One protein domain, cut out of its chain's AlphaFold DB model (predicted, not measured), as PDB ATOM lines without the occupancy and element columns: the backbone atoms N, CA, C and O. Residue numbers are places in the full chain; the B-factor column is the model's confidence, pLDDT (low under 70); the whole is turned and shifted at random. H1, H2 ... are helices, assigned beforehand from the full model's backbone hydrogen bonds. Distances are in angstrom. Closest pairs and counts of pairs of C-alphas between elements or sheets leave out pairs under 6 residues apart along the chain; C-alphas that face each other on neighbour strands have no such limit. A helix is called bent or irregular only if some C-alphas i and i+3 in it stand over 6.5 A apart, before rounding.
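AT A GLANCE: This is residues 6 to 133 of the 437 residues of the protein "Ricin B-type lectin domain-containing protein" of Streptomyces lunaelactis (UniProt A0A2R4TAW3). Two helices, H3 and H6, run side by side in opposite ways through the core, and kinked H4 joins them as the third helix of a bundle. H1 crosses H3 and H6 on the side away from H4, H2 and H7 pack at one end, and H5 packs on H4 at the other, while residues 45 to 51, in the long link from H2 to H3, stick out. The printed part has 128 residues with seven named helices, H1 to H7 in chain order, and no named strand; the class is all helix. It is compact, with a radius of gyration of the C-alphas of 14.5 A and spans of 38 by 28 by 23 A.

IN THESE COORDINATES: Find C-alpha 6 at (163.392, 170.757, 106.581); there H1 begins, residues 6 to 18. Next come H2, residues 22 to 34, and H3, residues 53 to 72, the longest at 28.1 A, which starts from C-alpha 53 at (184.965, 153.962, 115.670). H4, residues 76 to 91, spans 23.5 A, with a kink of 46 degrees near residue 84; it is irregular, but only just, with C-alphas 83 and 86 6.7 A apart. Read on through H5, residues 95 to 104, and H6, residues 108 to 121, 19.8 A long. H7, residues 125 to 132, ends at C-alpha 132, (172.191, 160.920, 105.691).

HOW THE PARTS SIT: Begin at H6, the hub, which touches five helices. It touches H3 at a shallow tilt of 14 degrees, opposite ways, closest at the C-alphas of Tyr 62 and Ile 120, 6.1 A. H4 touches H6, closest at the C-alphas of Val 89 and Val 118, 6.3 A, at 33 degrees, a tilt only just short of steep. H3 and H4 form a helical hairpin, which H3 makes with residues 66 to 72 alone; the C-alphas of Ala 70 and Arg 79 are closest, 4.9 A. Residues 12 to 17 of H1 touch H3 at a steep tilt of 57 degrees, closest at the C-alphas of Ala 16 and Tyr 65, 4.9 A. H7 touches H1, about perpendicular at 84 degrees, with the C-alphas of Asn 10 and Ala 131 closest, 5.1 A. H2 touches residues 53 to 58 of H3, closest at the C-alphas of Trp 24 and Ala 57, 5.1 A. H5 touches residues 81 to 88 of H4, closest at the C-alphas of Thr 88 and Ser 97, 5.0 A; H5 and H6 touch only at the corner. H2 and H5 are apart. In H1, H2, H3, H5 and H6 every O i to N i+4 pair is within hydrogen-bond range; H4 has 9 of 12 and H7 3 of 4.

THE WHOLE: The C-alphas of Asp 48 and Gly 75 are farthest apart, 41.5 A. The printed part has no cut; the link from H2 to H3 is long, 18 residues, and the others are tight. Mean pLDDT of the printed part is 77.4; look for values under 70 at residues 6 to 10, 35 to 51, 83, 87 and 92 to 96.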
ATOM      1  N   ALA A   6     162.929 172.129 106.371       48.53
ATOM      2  CA  ALA A   6     163.392 170.757 106.581       48.53
ATOM      3  C   ALA A   6     164.475 170.329 105.568       48.53
ATOM      4  O   ALA A   6     165.411 169.630 105.938       48.53
ATOM      5  N   ALA A   7     164.408 170.795 104.314       53.94
ATOM      6  CA  ALA A   7     165.449 170.530 103.319       53.94
ATOM      7  C   ALA A   7     166.780 171.192 103.713       53.94
ATOM      8  O   ALA A   7     167.841 170.597 103.538       53.94
ATOM      9  N   GLN A   8     166.726 172.382 104.324       55.44
ATOM     10  CA  GLN A   8     167.913 173.074 104.836       55.44
ATOM     11  C   GLN A   8     168.524 172.394 106.069       55.44
ATOM     12  O   GLN A   8     169.745 172.334 106.166       55.44
ATOM     13  N   ALA A   9     167.710 171.829 106.969       54.41
ATOM     14  CA  ALA A   9     168.209 171.040 108.102       54.41
ATOM     15  C   ALA A   9     168.937 169.768 107.625       54.41
ATOM     16  O   ALA A   9     170.106 169.559 107.953       54.41
ATOM     17  N   ASN A  10     168.303 168.993 106.733       62.69
ATOM     18  CA  ASN A  10     168.940 167.841 106.087       62.69
ATOM     19  C   ASN A  10     170.231 168.252 105.352       62.69
ATOM     20  O   ASN A  10     171.241 167.559 105.444       62.69
ATOM     21  N   SER A  11     170.231 169.404 104.669       77.81
ATOM     22  CA  SER A  11     171.417 169.944 103.996       77.81
ATOM     23  C   SER A  11     172.557 170.260 104.972       77.81
ATOM     24  O   SER A  11     173.697 169.912 104.679       77.81
ATOM     25  N   LEU A  12     172.286 170.854 106.140       86.62
ATOM     26  CA  LEU A  12     173.305 171.129 107.165       86.62
ATOM     27  C   LEU A  12     173.905 169.840 107.745       86.62
ATOM     28  O   LEU A  12     175.128 169.728 107.840       86.62
ATOM     29  N   MET A  13     173.070 168.854 108.087       88.56
ATOM     30  CA  MET A  13     173.541 167.576 108.631       88.56
ATOM     31  C   MET A  13     174.356 166.783 107.596       88.56
ATOM     32  O   MET A  13     175.427 166.265 107.912       88.56
ATOM     33  N   LEU A  14     173.916 166.774 106.334       88.25
ATOM     34  CA  LEU A  14     174.622 166.129 105.226       88.25
ATOM     35  C   LEU A  14     175.917 166.865 104.831       88.25
ATOM     36  O   LEU A  14     176.894 166.223 104.448       88.25
ATOM     37  N   GLN A  15     175.968 168.198 104.943       89.62
ATOM     38  CA  GLN A  15     177.204 168.979 104.787       89.62
ATOM     39  C   GLN A  15     178.214 168.660 105.898       89.62
ATOM     40  O   GLN A  15     179.388 168.450 105.607       89.62
ATOM     41  N   ALA A  16     177.759 168.580 107.152       90.94
ATOM     42  CA  ALA A  16     178.597 168.203 108.287       90.94
ATOM     43  C   ALA A  16     179.166 166.782 108.138       90.94
ATOM     44  O   ALA A  16     180.361 166.583 108.334       90.94
ATOM     45  N   PHE A  17     178.336 165.825 107.715       91.00
ATOM     46  CA  PHE A  17     178.749 164.453 107.417       91.00
ATOM     47  C   PHE A  17     179.804 164.381 106.302       91.00
ATOM     48  O   PHE A  17     180.844 163.750 106.472       91.00
ATOM     49  N   ARG A  18     179.598 165.103 105.192       90.19
ATOM     50  CA  ARG A  18     180.561 165.180 104.075       90.19
ATOM     51  C   ARG A  18     181.884 165.869 104.428       90.19
ATOM     52  O   ARG A  18     182.831 165.770 103.655       90.19
ATOM     53  N   ALA A  19     181.955 166.567 105.563       89.00
ATOM     54  CA  ALA A  19     183.177 167.177 106.086       89.00
ATOM     55  C   ALA A  19     183.985 166.242 107.017       89.00
ATOM     56  O   ALA A  19     184.996 166.669 107.579       89.00
ATOM     57  N   LEU A  20     183.549 164.989 107.201       91.44
ATOM     58  CA  LEU A  20     184.270 163.952 107.948       91.44
ATOM     59  C   LEU A  20     185.227 163.160 107.035       91.44
ATOM     60  O   LEU A  20     185.002 163.103 105.825       91.44
ATOM     61  N   PRO A  21     186.255 162.485 107.590       93.25
ATOM     62  CA  PRO A  21     187.045 161.499 106.851       93.25
ATOM     63  C   PRO A  21     186.163 160.416 106.215       93.25
ATOM     64  O   PRO A  21     185.166 160.004 106.807       93.25
ATOM     65  N   GLU A  22     186.546 159.911 105.038       90.19
ATOM     66  CA  GLU A  22     185.764 158.892 104.318       90.19
ATOM     67  C   GLU A  22     185.560 157.609 105.141       90.19
ATOM     68  O   GLU A  22     184.471 157.044 105.107       90.19
ATOM     69  N   SER A  23     186.544 157.202 105.957       91.12
ATOM     70  CA  SER A  23     186.388 156.068 106.880       91.12
ATOM     71  C   SER A  23     185.236 156.299 107.861       91.12
ATOM     72  O   SER A  23     184.313 155.493 107.918       91.12
ATOM     73  N   TRP A  24     185.216 157.444 108.547       91.94
ATOM     74  CA  TRP A  24     184.156 157.815 109.491       91.94
ATOM     75  C   TRP A  24     182.789 157.956 108.814       91.94
ATOM     76  O   TRP A  24     181.779 157.594 109.416       91.94
ATOM     77  N   GLN A  25     182.746 158.425 107.561       91.75
ATOM     78  CA  GLN A  25     181.521 158.400 106.758       91.75
ATOM     79  C   GLN A  25     181.039 156.955 106.541       91.75
ATOM     80  O   GLN A  25     179.877 156.663 106.814       91.75
ATOM     81  N   THR A  26     181.918 156.032 106.132       88.75
ATOM     82  CA  THR A  26     181.543 154.618 105.942       88.75
ATOM     83  C   THR A  26     181.139 153.916 107.241       88.75
ATOM     84  O   THR A  26     180.116 153.239 107.247       88.75
ATOM     85  N   THR A  27     181.848 154.130 108.357       89.50
ATOM     86  CA  THR A  27     181.511 153.528 109.660       89.50
ATOM     87  C   THR A  27     180.136 153.977 110.157       89.50
ATOM     88  O   THR A  27     179.377 153.165 110.679       89.50
ATOM     89  N   LEU A  28     179.787 155.258 109.979       87.31
ATOM     90  CA  LEU A  28     178.471 155.777 110.361       87.31
ATOM     91  C   LEU A  28     177.345 155.204 109.494       87.31
ATOM     92  O   LEU A  28     176.296 154.865 110.032       87.31
ATOM     93  N   LEU A  29     177.550 155.074 108.179       87.44
ATOM     94  CA  LEU A  29     176.544 154.483 107.291       87.44
ATOM     95  C   LEU A  29     176.351 152.991 107.588       87.44
ATOM     96  O   LEU A  29     175.218 152.570 107.785       87.44
ATOM     97  N   GLN A  30     177.436 152.226 107.741       85.31
ATOM     98  CA  GLN A  30     177.368 150.810 108.114       85.31
ATOM     99  C   GLN A  30     176.674 150.611 109.473       85.31
ATOM    100  O   GLN A  30     175.804 149.758 109.595       85.31
ATOM    101  N   SER A  31     176.977 151.440 110.478       83.75
ATOM    102  CA  SER A  31     176.302 151.386 111.785       83.75
ATOM    103  C   SER A  31     174.801 151.721 111.695       83.75
ATOM    104  O   SER A  31     173.998 151.177 112.453       83.75
ATOM    105  N   LEU A  32     174.390 152.568 110.743       82.31
ATOM    106  CA  LEU A  32     172.975 152.828 110.453       82.31
ATOM    107  C   LEU A  32     172.312 151.700 109.640       82.31
ATOM    108  O   LEU A  32     171.106 151.522 109.759       82.31
ATOM    109  N   GLU A  33     173.052 150.906 108.871       80.75
ATOM    110  CA  GLU A  33     172.516 149.711 108.198       80.75
ATOM    111  C   GLU A  33     172.388 148.523 109.177       80.75
ATOM    112  O   GLU A  33     171.366 147.841 109.205       80.75
ATOM    113  N   GLU A  34     173.373 148.311 110.056       72.19
ATOM    114  CA  GLU A  34     173.401 147.197 111.022       72.19
ATOM    115  C   GLU A  34     172.346 147.307 112.140       72.19
ATOM    116  O   GLU A  34     171.935 146.291 112.705       72.19
ATOM    117  N   HIS A  35     171.880 148.521 112.459       63.97
ATOM    118  CA  HIS A  35     170.918 148.768 113.542       63.97
ATOM    119  C   HIS A  35     169.454 148.958 113.096       63.97
ATOM    120  O   HIS A  35     168.616 149.341 113.919       63.97
ATOM    121  N   GLU A  36     169.094 148.634 111.845       55.88
ATOM    122  CA  GLU A  36     167.690 148.637 111.404       55.88
ATOM    123  C   GLU A  36     166.815 147.676 112.242       55.88
ATOM    124  O   GLU A  36     166.805 146.461 112.054       55.88
ATOM    125  N   GLY A  37     166.046 148.239 113.183       55.09
ATOM    126  CA  GLY A  37     165.050 147.519 113.989       55.09
ATOM    127  C   GLY A  37     165.186 147.663 115.508       55.09
ATOM    128  O   GLY A  37     164.252 147.303 116.222       55.09
ATOM    129  N   HIS A  38     166.287 148.223 116.019       50.12
ATOM    130  CA  HIS A  38     166.464 148.466 117.457       50.12
ATOM    131  C   HIS A  38     166.261 149.949 117.792       50.12
ATOM    132  O   HIS A  38     166.927 150.816 117.242       50.12
ATOM    133  N   THR A  39     165.359 150.255 118.732       50.78
ATOM    134  CA  THR A  39     165.100 151.636 119.189       50.78
ATOM    135  C   THR A  39     166.121 152.147 120.211       50.78
ATOM    136  O   THR A  39     165.936 153.228 120.767       50.78
ATOM    137  N   THR A  40     167.164 151.369 120.503       55.22
ATOM    138  CA  THR A  40     168.229 151.740 121.437       55.22
ATOM    139  C   THR A  40     169.109 152.835 120.821       55.22
ATOM    140  O   THR A  40     169.575 152.657 119.694       55.22
ATOM    141  N   PRO A  41     169.376 153.945 121.531       58.56
ATOM    142  CA  PRO A  41     170.396 154.923 121.155       58.56
ATOM    143  C   PRO A  41     171.734 154.260 120.800       58.56
ATOM    144  O   PRO A  41     172.227 153.432 121.568       58.56
ATOM    145  N   LEU A  42     172.388 154.684 119.707       55.78
ATOM    146  CA  LEU A  42     173.749 154.210 119.376       55.78
ATOM    147  C   LEU A  42     174.762 154.512 120.505       55.78
ATOM    148  O   LEU A  42     175.802 153.869 120.591       55.78
ATOM    149  N   ALA A  43     174.442 155.467 121.385       54.69
ATOM    150  CA  ALA A  43     175.239 155.848 122.549       54.69
ATOM    151  C   ALA A  43     175.014 154.986 123.817       54.69
ATOM    152  O   ALA A  43     175.758 155.150 124.779       54.69
ATOM    153  N   GLU A  44     174.012 154.094 123.858       52.16
ATOM    154  CA  GLU A  44     173.665 153.300 125.062       52.16
ATOM    155  C   GLU A  44     174.062 151.808 124.972       52.16
ATOM    156  O   GLU A  44     173.802 151.021 125.885       52.16
ATOM    157  N   LEU A  45     174.723 151.391 123.888       49.22
ATOM    158  CA  LEU A  45     175.057 149.988 123.621       49.22
ATOM    159  C   LEU A  45     176.368 149.532 124.294       49.22
ATOM    160  O   LEU A  45     177.368 149.322 123.618       49.22
ATOM    161  N   SER A  46     176.328 149.258 125.604       43.44
ATOM    162  CA  SER A  46     177.410 148.629 126.406       43.44
ATOM    163  C   SER A  46     178.675 149.489 126.647       43.44
ATOM    164  O   SER A  46     179.150 150.158 125.731       43.44
ATOM    165  N   PRO A  47     179.299 149.452 127.850       46.88
ATOM    166  CA  PRO A  47     180.514 150.226 128.144       46.88
ATOM    167  C   PRO A  47     181.715 149.910 127.231       46.88
ATOM    168  O   PRO A  47     182.555 150.785 127.032       46.88
ATOM    169  N   ASP A  48     181.778 148.719 126.626       46.94
ATOM    170  CA  ASP A  48     182.858 148.338 125.702       46.94
ATOM    171  C   ASP A  48     182.809 149.072 124.341       46.94
ATOM    172  O   ASP A  48     183.767 149.001 123.572       46.94
ATOM    173  N   THR A  49     181.726 149.796 124.014       52.16
ATOM    174  CA  THR A  49     181.600 150.537 122.738       52.16
ATOM    175  C   THR A  49     181.929 152.029 122.841       52.16
ATOM    176  O   THR A  49     181.948 152.722 121.818       52.16
ATOM    177  N   ALA A  50     182.260 152.540 124.033       52.12
ATOM    178  CA  ALA A  50     182.619 153.949 124.233       52.12
ATOM    179  C   ALA A  50     183.818 154.388 123.362       52.12
ATOM    180  O   ALA A  50     183.837 155.506 122.847       52.12
ATOM    181  N   ASP A  51     184.768 153.477 123.122       57.31
ATOM    182  CA  ASP A  51     185.935 153.670 122.251       57.31
ATOM    183  C   ASP A  51     185.735 153.184 120.798       57.31
ATOM    184  O   ASP A  51     186.683 153.194 120.000       57.31
ATOM    185  N   SER A  52     184.519 152.777 120.411       75.75
ATOM    186  CA  SER A  52     184.244 152.303 119.049       75.75
ATOM    187  C   SER A  52     184.482 153.395 117.995       75.75
ATOM    188  O   SER A  52     184.373 154.598 118.261       75.75
ATOM    189  N   GLU A  53     184.811 152.994 116.763       80.88
ATOM    190  CA  GLU A  53     184.965 153.962 115.670       80.88
ATOM    191  C   GLU A  53     183.638 154.647 115.315       80.88
ATOM    192  O   GLU A  53     183.656 155.831 114.993       80.88
ATOM    193  N   ALA A  54     182.492 153.979 115.497       81.06
ATOM    194  CA  ALA A  54     181.172 154.591 115.343       81.06
ATOM    195  C   ALA A  54     180.940 155.716 116.369       81.06
ATOM    196  O   ALA A  54     180.580 156.826 115.981       81.06
ATOM    197  N   THR A  55     181.235 155.487 117.655       80.56
ATOM    198  CA  THR A  55     181.127 156.509 118.718       80.56
ATOM    199  C   THR A  55     182.041 157.707 118.437       80.56
ATOM    200  O   THR A  55     181.634 158.867 118.554       80.56
ATOM    201  N   ARG A  56     183.275 157.441 117.986       83.50
ATOM    202  CA  ARG A  56     184.255 158.467 117.599       83.50
ATOM    203  C   ARG A  56     183.806 159.268 116.372       83.50
ATOM    204  O   ARG A  56     183.895 160.495 116.384       83.50
ATOM    205  N   ALA A  57     183.282 158.598 115.350       87.75
ATOM    206  CA  ALA A  57     182.752 159.222 114.144       87.75
ATOM    207  C   ALA A  57     181.477 160.037 114.425       87.75
ATOM    208  O   ALA A  57     181.326 161.127 113.878       87.75
ATOM    209  N   LEU A  58     180.601 159.575 115.325       87.69
ATOM    210  CA  LEU A  58     179.385 160.284 115.740       87.69
ATOM    211  C   LEU A  58     179.720 161.567 116.514       87.69
ATOM    212  O   LEU A  58     179.142 162.622 116.247       87.69
ATOM    213  N   LYS A  59     180.729 161.521 117.395       85.44
ATOM    214  CA  LYS A  59     181.315 162.725 118.006       85.44
ATOM    215  C   LYS A  59     181.932 163.655 116.949       85.44
ATOM    216  O   LYS A  59     181.733 164.866 117.011       85.44
ATOM    217  N   GLY A  60     182.608 163.102 115.941       85.44
ATOM    218  CA  GLY A  60     183.094 163.860 114.785       85.44
ATOM    219  C   GLY A  60     181.969 164.577 114.026       85.44
ATOM    220  O   GLY A  60     182.090 165.769 113.740       85.44
ATOM    221  N   LEU A  61     180.853 163.887 113.755       90.44
ATOM    222  CA  LEU A  61     179.653 164.442 113.116       90.44
ATOM    223  C   LEU A  61     179.039 165.571 113.951       90.44
ATOM    224  O   LEU A  61     178.684 166.612 113.404       90.44
ATOM    225  N   TYR A  62     178.960 165.388 115.267       88.19
ATOM    226  CA  TYR A  62     178.481 166.386 116.224       88.19
ATOM    227  C   TYR A  62     179.332 167.670 116.173       88.19
ATOM    228  O   TYR A  62     178.811 168.770 115.973       88.19
ATOM    229  N   GLU A  63     180.658 167.535 116.260       84.50
ATOM    230  CA  GLU A  63     181.601 168.658 116.175       84.50
ATOM    231  C   GLU A  63     181.632 169.303 114.777       84.50
ATOM    232  O   GLU A  63     181.887 170.502 114.647       84.50
ATOM    233  N   ALA A  64     181.376 168.536 113.713       86.75
ATOM    234  CA  ALA A  64     181.209 169.058 112.357       86.75
ATOM    235  C   ALA A  64     179.892 169.830 112.192       86.75
ATOM    236  O   ALA A  64     179.900 170.905 111.594       86.75
ATOM    237  N   TYR A  65     178.784 169.341 112.758       89.25
ATOM    238  CA  TYR A  65     177.488 170.017 112.706       89.25
ATOM    239  C   TYR A  65     177.561 171.382 113.388       89.25
ATOM    240  O   TYR A  65     177.177 172.381 112.783       89.25
ATOM    241  N   LEU A  66     178.119 171.455 114.603       85.69
ATOM    242  CA  LEU A  66     178.257 172.719 115.331       85.69
ATOM    243  C   LEU A  66     179.087 173.753 114.553       85.69
ATOM    244  O   LEU A  66     178.674 174.907 114.451       85.69
ATOM    245  N   ARG A  67     180.206 173.344 113.934       82.88
ATOM    246  CA  ARG A  67     181.024 174.228 113.081       82.88
ATOM    247  C   ARG A  67     180.264 174.705 111.840       82.88
ATOM    248  O   ARG A  67     180.269 175.900 111.547       82.88
ATOM    249  N   THR A  68     179.588 173.799 111.135       86.00
ATOM    250  CA  THR A  68     178.793 174.115 109.934       86.00
ATOM    251  C   THR A  68     177.625 175.049 110.266       86.00
ATOM    252  O   THR A  68     177.399 176.029 109.556       86.00
ATOM    253  N   TYR A  69     176.924 174.805 111.376       86.44
ATOM    254  CA  TYR A  69     175.825 175.645 111.841       86.44
ATOM    255  C   TYR A  69     176.306 177.027 112.306       86.44
ATOM    256  O   TYR A  69     175.747 178.036 111.877       86.44
ATOM    257  N   ALA A  70     177.378 177.113 113.104       81.56
ATOM    258  CA  ALA A  70     177.942 178.391 113.548       81.56
ATOM    259  C   ALA A  70     178.419 179.272 112.376       81.56
ATOM    260  O   ALA A  70     178.258 180.491 112.418       81.56
ATOM    261  N   ALA A  71     178.937 178.665 111.302       79.06
ATOM    262  CA  ALA A  71     179.321 179.378 110.085       79.06
ATOM    263  C   ALA A  71     178.116 179.897 109.267       79.06
ATOM    264  O   ALA A  71     178.235 180.929 108.608       79.06
ATOM    265  N   GLN A  72     176.968 179.204 109.300       80.69
ATOM    266  CA  GLN A  72     175.805 179.497 108.444       80.69
ATOM    267  C   GLN A  72     174.625 180.179 109.159       80.69
ATOM    268  O   GLN A  72     173.735 180.704 108.487       80.69
ATOM    269  N   ALA A  73     174.565 180.192 110.496       81.38
ATOM    270  CA  ALA A  73     173.390 180.701 111.203       81.38
ATOM    271  C   ALA A  73     173.173 182.207 110.943       81.38
ATOM    272  O   ALA A  73     174.086 183.029 111.052       81.38
ATOM    273  N   ALA A  74     171.941 182.576 110.583       70.75
ATOM    274  CA  ALA A  74     171.661 183.814 109.849       70.75
ATOM    275  C   ALA A  74     171.931 185.126 110.618       70.75
ATOM    276  O   ALA A  74     172.224 186.146 109.998       70.75
ATOM    277  N   GLY A  75     171.873 185.120 111.955       72.62
ATOM    278  CA  GLY A  75     172.083 186.306 112.796       72.62
ATOM    279  C   GLY A  75     173.144 186.102 113.879       72.62
ATOM    280  O   GLY A  75     173.407 184.971 114.287       72.62
ATOM    281  N   ARG A  76     173.726 187.202 114.391       70.56
ATOM    282  CA  ARG A  76     174.748 187.161 115.461       70.56
ATOM    283  C   ARG A  76     174.270 186.402 116.700       70.56
ATOM    284  O   ARG A  76     174.992 185.540 117.181       70.56
ATOM    285  N   ALA A  77     173.035 186.644 117.153       74.56
ATOM    286  CA  ALA A  77     172.440 185.893 118.261       74.56
ATOM    287  C   ALA A  77     172.423 184.378 117.987       74.56
ATOM    288  O   ALA A  77     172.840 183.600 118.832       74.56
ATOM    289  N   CYS A  78     172.044 183.948 116.783       80.06
ATOM    290  CA  CYS A  78     171.987 182.529 116.424       80.06
ATOM    291  C   CYS A  78     173.378 181.875 116.406       80.06
ATOM    292  O   CYS A  78     173.529 180.749 116.866       80.06
ATOM    293  N   ARG A  79     174.406 182.588 115.923       76.94
ATOM    294  CA  ARG A  79     175.808 182.120 115.922       76.94
ATOM    295  C   ARG A  79     176.423 182.111 117.320       76.94
ATOM    296  O   ARG A  79     177.215 181.234 117.639       76.94
ATOM    297  N   HIS A  80     175.993 183.033 118.171       75.38
ATOM    298  CA  HIS A  80     176.311 183.019 119.587       75.38
ATOM    299  C   HIS A  80     175.672 181.813 120.300       75.38
ATOM    300  O   HIS A  80     176.350 181.041 120.970       75.38
ATOM    301  N   PHE A  81     174.372 181.590 120.111       77.31
ATOM    302  CA  PHE A  81     173.677 180.443 120.694       77.31
ATOM    303  C   PHE A  81     174.158 179.102 120.110       77.31
ATOM    304  O   PHE A  81     174.165 178.111 120.835       77.31
ATOM    305  N   ALA A  82     174.665 179.068 118.871       75.12
ATOM    306  CA  ALA A  82     175.383 177.918 118.312       75.12
ATOM    307  C   ALA A  82     176.640 177.542 119.118       75.12
ATOM    308  O   ALA A  82     176.946 176.359 119.240       75.12
ATOM    309  N   ALA A  83     177.343 178.521 119.701       69.25
ATOM    310  CA  ALA A  83     178.495 178.265 120.562       69.25
ATOM    311  C   ALA A  83     178.093 177.619 121.900       69.25
ATOM    312  O   ALA A  83     178.827 176.784 122.422       69.25
ATOM    313  N   VAL A  84     176.925 177.973 122.449       73.25
ATOM    314  CA  VAL A  84     176.410 177.451 123.735       73.25
ATOM    315  C   VAL A  84     175.620 176.139 123.564       73.25
ATOM    316  O   VAL A  84     175.491 175.371 124.514       73.25
ATOM    317  N   LEU A  85     175.153 175.827 122.349       79.31
ATOM    318  CA  LEU A  85     174.374 174.627 122.008       79.31
ATOM    319  C   LEU A  85     175.053 173.298 122.407       79.31
ATOM    320  O   LEU A  85     174.376 172.333 122.742       79.31
ATOM    321  N   ASP A  86     176.386 173.264 122.426       75.94
ATOM    322  CA  ASP A  86     177.189 172.139 122.932       75.94
ATOM    323  C   ASP A  86     176.901 171.811 124.416       75.94
ATOM    324  O   ASP A  86     176.805 170.647 124.805       75.94
ATOM    325  N   ASP A  87     176.721 172.843 125.247       68.50
ATOM    326  CA  ASP A  87     176.509 172.720 126.695       68.50
ATOM    327  C   ASP A  87     175.059 172.359 127.041       68.50
ATOM    328  O   ASP A  87     174.809 171.492 127.880       68.50
ATOM    329  N   THR A  88     174.093 172.984 126.360       71.44
ATOM    330  CA  THR A  88     172.659 172.780 126.637       71.44
ATOM    331  C   THR A  88     172.197 171.362 126.305       71.44
ATOM    332  O   THR A  88     171.285 170.847 126.949       71.44
ATOM    333  N   VAL A  89     172.848 170.709 125.339       76.81
ATOM    334  CA  VAL A  89     172.548 169.337 124.901       76.81
ATOM    335  C   VAL A  89     173.138 168.291 125.847       76.81
ATOM    336  O   VAL A  89     172.501 167.267 126.078       76.81
ATOM    337  N   ARG A  90     174.325 168.542 126.420       73.25
ATOM    338  CA  ARG A  90     174.960 167.615 127.375       73.25
ATOM    339  C   ARG A  90     174.406 167.721 128.790       73.25
ATOM    340  O   ARG A  90     174.369 166.715 129.492       73.25
ATOM    341  N   HIS A  91     174.006 168.919 129.217       70.31
ATOM    342  CA  HIS A  91     173.658 169.187 130.618       70.31
ATOM    343  C   HIS A  91     172.165 169.459 130.871       70.31
ATOM    344  O   HIS A  91     171.760 169.496 132.031       70.31
ATOM    345  N   GLY A  92     171.343 169.615 129.824       62.75
ATOM    346  CA  GLY A  92     169.876 169.672 129.905       62.75
ATOM    347  C   GLY A  92     169.313 170.927 130.583       62.75
ATOM    348  O   GLY A  92     168.857 171.850 129.912       62.75
ATOM    349  N   ASP A  93     169.363 170.967 131.916       62.94
ATOM    350  CA  ASP A  93     168.644 171.913 132.785       62.94
ATOM    351  C   ASP A  93     169.567 172.929 133.495       62.94
ATOM    352  O   ASP A  93     169.296 173.397 134.605       62.94
ATOM    353  N   CYS A  94     170.678 173.311 132.857       67.00
ATOM    354  CA  CYS A  94     171.502 174.430 133.322       67.00
ATOM    355  C   CYS A  94     170.814 175.788 133.032       67.00
ATOM    356  O   CYS A  94     170.003 175.887 132.113       67.00
ATOM    357  N   PRO A  95     171.146 176.893 133.734       65.25
ATOM    358  CA  PRO A  95     170.580 178.212 133.420       65.25
ATOM    359  C   PRO A  95     170.758 178.640 131.951       65.25
ATOM    360  O   PRO A  95     169.896 179.319 131.404       65.25
ATOM    361  N   ARG A  96     171.830 178.178 131.290       67.19
ATOM    362  CA  ARG A  96     172.140 178.488 129.883       67.19
ATOM    363  C   ARG A  96     171.154 177.858 128.895       67.19
ATOM    364  O   ARG A  96     170.949 178.414 127.817       67.19
ATOM    365  N   SER A  97     170.517 176.732 129.243       71.56
ATOM    366  CA  SER A  97     169.475 176.153 128.387       71.56
ATOM    367  C   SER A  97     168.210 177.003 128.388       71.56
ATOM    368  O   SER A  97     167.571 177.102 127.351       71.56
ATOM    369  N   LYS A  98     167.906 177.728 129.473       76.12
ATOM    370  CA  LYS A  98     166.780 178.680 129.517       76.12
ATOM    371  C   LYS A  98     167.008 179.877 128.595       76.12
ATOM    372  O   LYS A  98     166.106 180.234 127.841       76.12
ATOM    373  N   ASP A  99     168.218 180.441 128.605       75.75
ATOM    374  CA  ASP A  99     168.607 181.542 127.712       75.75
ATOM    375  C   ASP A  99     168.526 181.109 126.232       75.75
ATOM    376  O   ASP A  99     167.970 181.823 125.394       75.75
ATOM    377  N   PHE A 100     169.018 179.903 125.915       82.31
ATOM    378  CA  PHE A 100     168.890 179.310 124.580       82.31
ATOM    379  C   PHE A 100     167.426 179.041 124.203       82.31
ATOM    380  O   PHE A 100     167.012 179.366 123.091       82.31
ATOM    381  N   ASP A 101     166.629 178.467 125.103       82.56
ATOM    382  CA  ASP A 101     165.252 178.043 124.832       82.56
ATOM    383  C   ASP A 101     164.317 179.237 124.630       82.56
ATOM    384  O   ASP A 101     163.480 179.219 123.725       82.56
ATOM    385  N   GLN A 102     164.521 180.322 125.382       83.06
ATOM    386  CA  GLN A 102     163.827 181.592 125.181       83.06
ATOM    387  C   GLN A 102     164.122 182.196 123.794       83.06
ATOM    388  O   GLN A 102     163.229 182.777 123.165       83.06
ATOM    389  N   HIS A 103     165.344 182.024 123.277       84.81
ATOM    390  CA  HIS A 103     165.678 182.390 121.903       84.81
ATOM    391  C   HIS A 103     165.077 181.407 120.884       84.81
ATOM    392  O   HIS A 103     164.439 181.834 119.923       84.81
ATOM    393  N   ALA A 104     165.211 180.095 121.093       87.31
ATOM    394  CA  ALA A 104     164.706 179.058 120.194       87.31
ATOM    395  C   ALA A 104     163.177 179.110 120.019       87.31
ATOM    396  O   ALA A 104     162.693 178.916 118.904       87.31
ATOM    397  N   ALA A 105     162.428 179.474 121.066       87.38
ATOM    398  CA  ALA A 105     160.981 179.703 121.015       87.38
ATOM    399  C   ALA A 105     160.556 180.793 120.006       87.38
ATOM    400  O   ALA A 105     159.423 180.782 119.531       87.38
ATOM    401  N   THR A 106     161.460 181.716 119.650       87.44
ATOM    402  CA  THR A 106     161.235 182.751 118.621       87.44
ATOM    403  C   THR A 106     162.057 182.525 117.345       87.44
ATOM    404  O   THR A 106     161.726 183.061 116.287       87.44
ATOM    405  N   CYS A 107     163.111 181.704 117.405       88.50
ATOM    406  CA  CYS A 107     164.058 181.483 116.320       88.50
ATOM    407  C   CYS A 107     164.019 180.036 115.809       88.50
ATOM    408  O   CYS A 107     164.747 179.155 116.275       88.50
ATOM    409  N   GLY A 108     163.209 179.796 114.773       87.44
ATOM    410  CA  GLY A 108     163.002 178.459 114.208       87.44
ATOM    411  C   GLY A 108     164.262 177.759 113.673       87.44
ATOM    412  O   GLY A 108     164.270 176.533 113.584       87.44
ATOM    413  N   SER A 109     165.334 178.484 113.331       86.56
ATOM    414  CA  SER A 109     166.629 177.870 112.986       86.56
ATOM    415  C   SER A 109     167.375 177.341 114.209       86.56
ATOM    416  O   SER A 109     167.986 176.284 114.114       86.56
ATOM    417  N   CYS A 110     167.318 178.034 115.348       86.62
ATOM    418  CA  CYS A 110     167.910 177.569 116.606       86.62
ATOM    419  C   CYS A 110     167.100 176.407 117.199       86.62
ATOM    420  O   CYS A 110     167.683 175.432 117.663       86.62
ATOM    421  N   ALA A 111     165.766 176.452 117.090       87.81
ATOM    422  CA  ALA A 111     164.900 175.333 117.465       87.81
ATOM    423  C   ALA A 111     165.233 174.050 116.680       87.81
ATOM    424  O   ALA A 111     165.428 173.001 117.286       87.81
ATOM    425  N   ARG A 112     165.371 174.137 115.345       86.94
ATOM    426  CA  ARG A 112     165.796 172.988 114.520       86.94
ATOM    427  C   ARG A 112     167.208 172.520 114.855       86.94
ATOM    428  O   ARG A 112     167.401 171.322 115.012       86.94
ATOM    429  N   ALA A 113     168.157 173.439 115.044       88.88
ATOM    430  CA  ALA A 113     169.521 173.077 115.420       88.88
ATOM    431  C   ALA A 113     169.575 172.279 116.733       88.88
ATOM    432  O   ALA A 113     170.359 171.340 116.819       88.88
ATOM    433  N   ARG A 114     168.704 172.582 117.713       87.81
ATOM    434  CA  ARG A 114     168.546 171.775 118.938       87.81
ATOM    435  C   ARG A 114     168.014 170.368 118.649       87.81
ATOM    436  O   ARG A 114     168.528 169.414 119.218       87.81
ATOM    437  N   THR A 115     167.028 170.218 117.765       88.19
ATOM    438  CA  THR A 115     166.518 168.895 117.362       88.19
ATOM    439  C   THR A 115     167.596 168.067 116.660       88.19
ATOM    440  O   THR A 115     167.852 166.931 117.060       88.19
ATOM    441  N   ASP A 116     168.262 168.646 115.658       88.81
ATOM    442  CA  ASP A 116     169.296 167.984 114.858       88.81
ATOM    443  C   ASP A 116     170.468 167.515 115.736       88.81
ATOM    444  O   ASP A 116     170.887 166.360 115.667       88.81
ATOM    445  N   ILE A 117     170.985 168.392 116.603       88.00
ATOM    446  CA  ILE A 117     172.154 168.085 117.433       88.00
ATOM    447  C   ILE A 117     171.832 167.094 118.563       88.00
ATOM    448  O   ILE A 117     172.693 166.293 118.917       88.00
ATOM    449  N   VAL A 118     170.602 167.094 119.102       86.94
ATOM    450  CA  VAL A 118     170.137 166.071 120.059       86.94
ATOM    451  C   VAL A 118     170.038 164.714 119.365       86.94
ATOM    452  O   VAL A 118     170.473 163.713 119.934       86.94
ATOM    453  N   ALA A 119     169.535 164.673 118.128       87.06
ATOM    454  CA  ALA A 119     169.474 163.448 117.339       87.06
ATOM    455  C   ALA A 119     170.869 162.887 117.011       87.06
ATOM    456  O   ALA A 119     171.066 161.677 117.104       87.06
ATOM    457  N   ILE A 120     171.854 163.745 116.714       88.75
ATOM    458  CA  ILE A 120     173.257 163.323 116.569       88.75
ATOM    459  C   ILE A 120     173.821 162.846 117.918       88.75
ATOM    460  O   ILE A 120     174.366 161.750 117.988       88.75
ATOM    461  N   HIS A 121     173.661 163.617 119.000       85.00
ATOM    462  CA  HIS A 121     174.212 163.293 120.326       85.00
ATOM    463  C   HIS A 121     173.721 161.952 120.877       85.00
ATOM    464  O   HIS A 121     174.493 161.176 121.428       85.00
ATOM    465  N   THR A 122     172.423 161.692 120.729       81.94
ATOM    466  CA  THR A 122     171.785 160.449 121.183       81.94
ATOM    467  C   THR A 122     171.848 159.339 120.134       81.94
ATOM    468  O   THR A 122     171.334 158.253 120.372       81.94
ATOM    469  N   GLY A 123     172.470 159.569 118.972       79.50
ATOM    470  CA  GLY A 123     172.568 158.555 117.925       79.50
ATOM    471  C   GLY A 123     171.200 158.042 117.467       79.50
ATOM    472  O   GLY A 123     171.008 156.834 117.347       79.50
ATOM    473  N   GLN A 124     170.228 158.942 117.270       82.88
ATOM    474  CA  GLN A 124     168.866 158.598 116.850       82.88
ATOM    475  C   GLN A 124     168.861 158.057 115.424       82.88
ATOM    476  O   GLN A 124     168.728 158.808 114.453       82.88
ATOM    477  N   HIS A 125     168.969 156.734 115.326       79.62
ATOM    478  CA  HIS A 125     169.003 155.956 114.090       79.62
ATOM    479  C   HIS A 125     167.992 156.439 113.040       79.62
ATOM    480  O   HIS A 125     168.381 156.758 111.920       79.62
ATOM    481  N   THR A 126     166.718 156.598 113.407       80.88
ATOM    482  CA  THR A 126     165.629 156.986 112.488       80.88
ATOM    483  C   THR A 126     165.716 158.427 111.973       80.88
ATOM    484  O   THR A 126     165.225 158.723 110.882       80.88
ATOM    485  N   THR A 127     166.345 159.332 112.726       84.62
ATOM    486  CA  THR A 127     166.597 160.715 112.292       84.62
ATOM    487  C   THR A 127     167.853 160.778 111.422       84.62
ATOM    488  O   THR A 127     167.839 161.416 110.372       84.62
ATOM    489  N   LEU A 128     168.919 160.082 111.831       84.50
ATOM    490  CA  LEU A 128     170.207 160.053 111.133       84.50
ATOM    491  C   LEU A 128     170.112 159.339 109.780       84.50
ATOM    492  O   LEU A 128     170.527 159.906 108.774       84.50
ATOM    493  N   SER A 129     169.495 158.155 109.721       82.69
ATOM    494  CA  SER A 129     169.210 157.441 108.466       82.69
ATOM    495  C   SER A 129     168.447 158.335 107.484       82.69
ATOM    496  O   SER A 129     168.916 158.572 106.377       82.69
ATOM    497  N   LYS A 130     167.338 158.946 107.914       82.94
ATOM    498  CA  LYS A 130     166.515 159.855 107.094       82.94
ATOM    499  C   LYS A 130     167.238 161.129 106.618       82.94
ATOM    500  O   LYS A 130     166.807 161.735 105.636       82.94
ATOM    501  N   ALA A 131     168.281 161.573 107.319       83.88
ATOM    502  CA  ALA A 131     169.048 162.771 106.971       83.88
ATOM    503  C   ALA A 131     170.301 162.476 106.126       83.88
ATOM    504  O   ALA A 131     170.717 163.336 105.347       83.88
ATOM    505  N   LEU A 132     170.901 161.289 106.282       84.00
ATOM    506  CA  LEU A 132     172.191 160.920 105.691       84.00
ATOM    507  C   LEU A 132     172.073 159.907 104.544       84.00
ATOM    508  O   LEU A 132     172.792 160.041 103.552       84.00
ATOM    509  N   LEU A 133     171.163 158.932 104.639       80.56
ATOM    510  CA  LEU A 133     170.892 157.994 103.550       80.56
ATOM    511  C   LEU A 133     169.979 158.665 102.508       80.56
ATOM    512  O   LEU A 133     168.932 159.215 102.864       80.56
TER     513      LEU A 133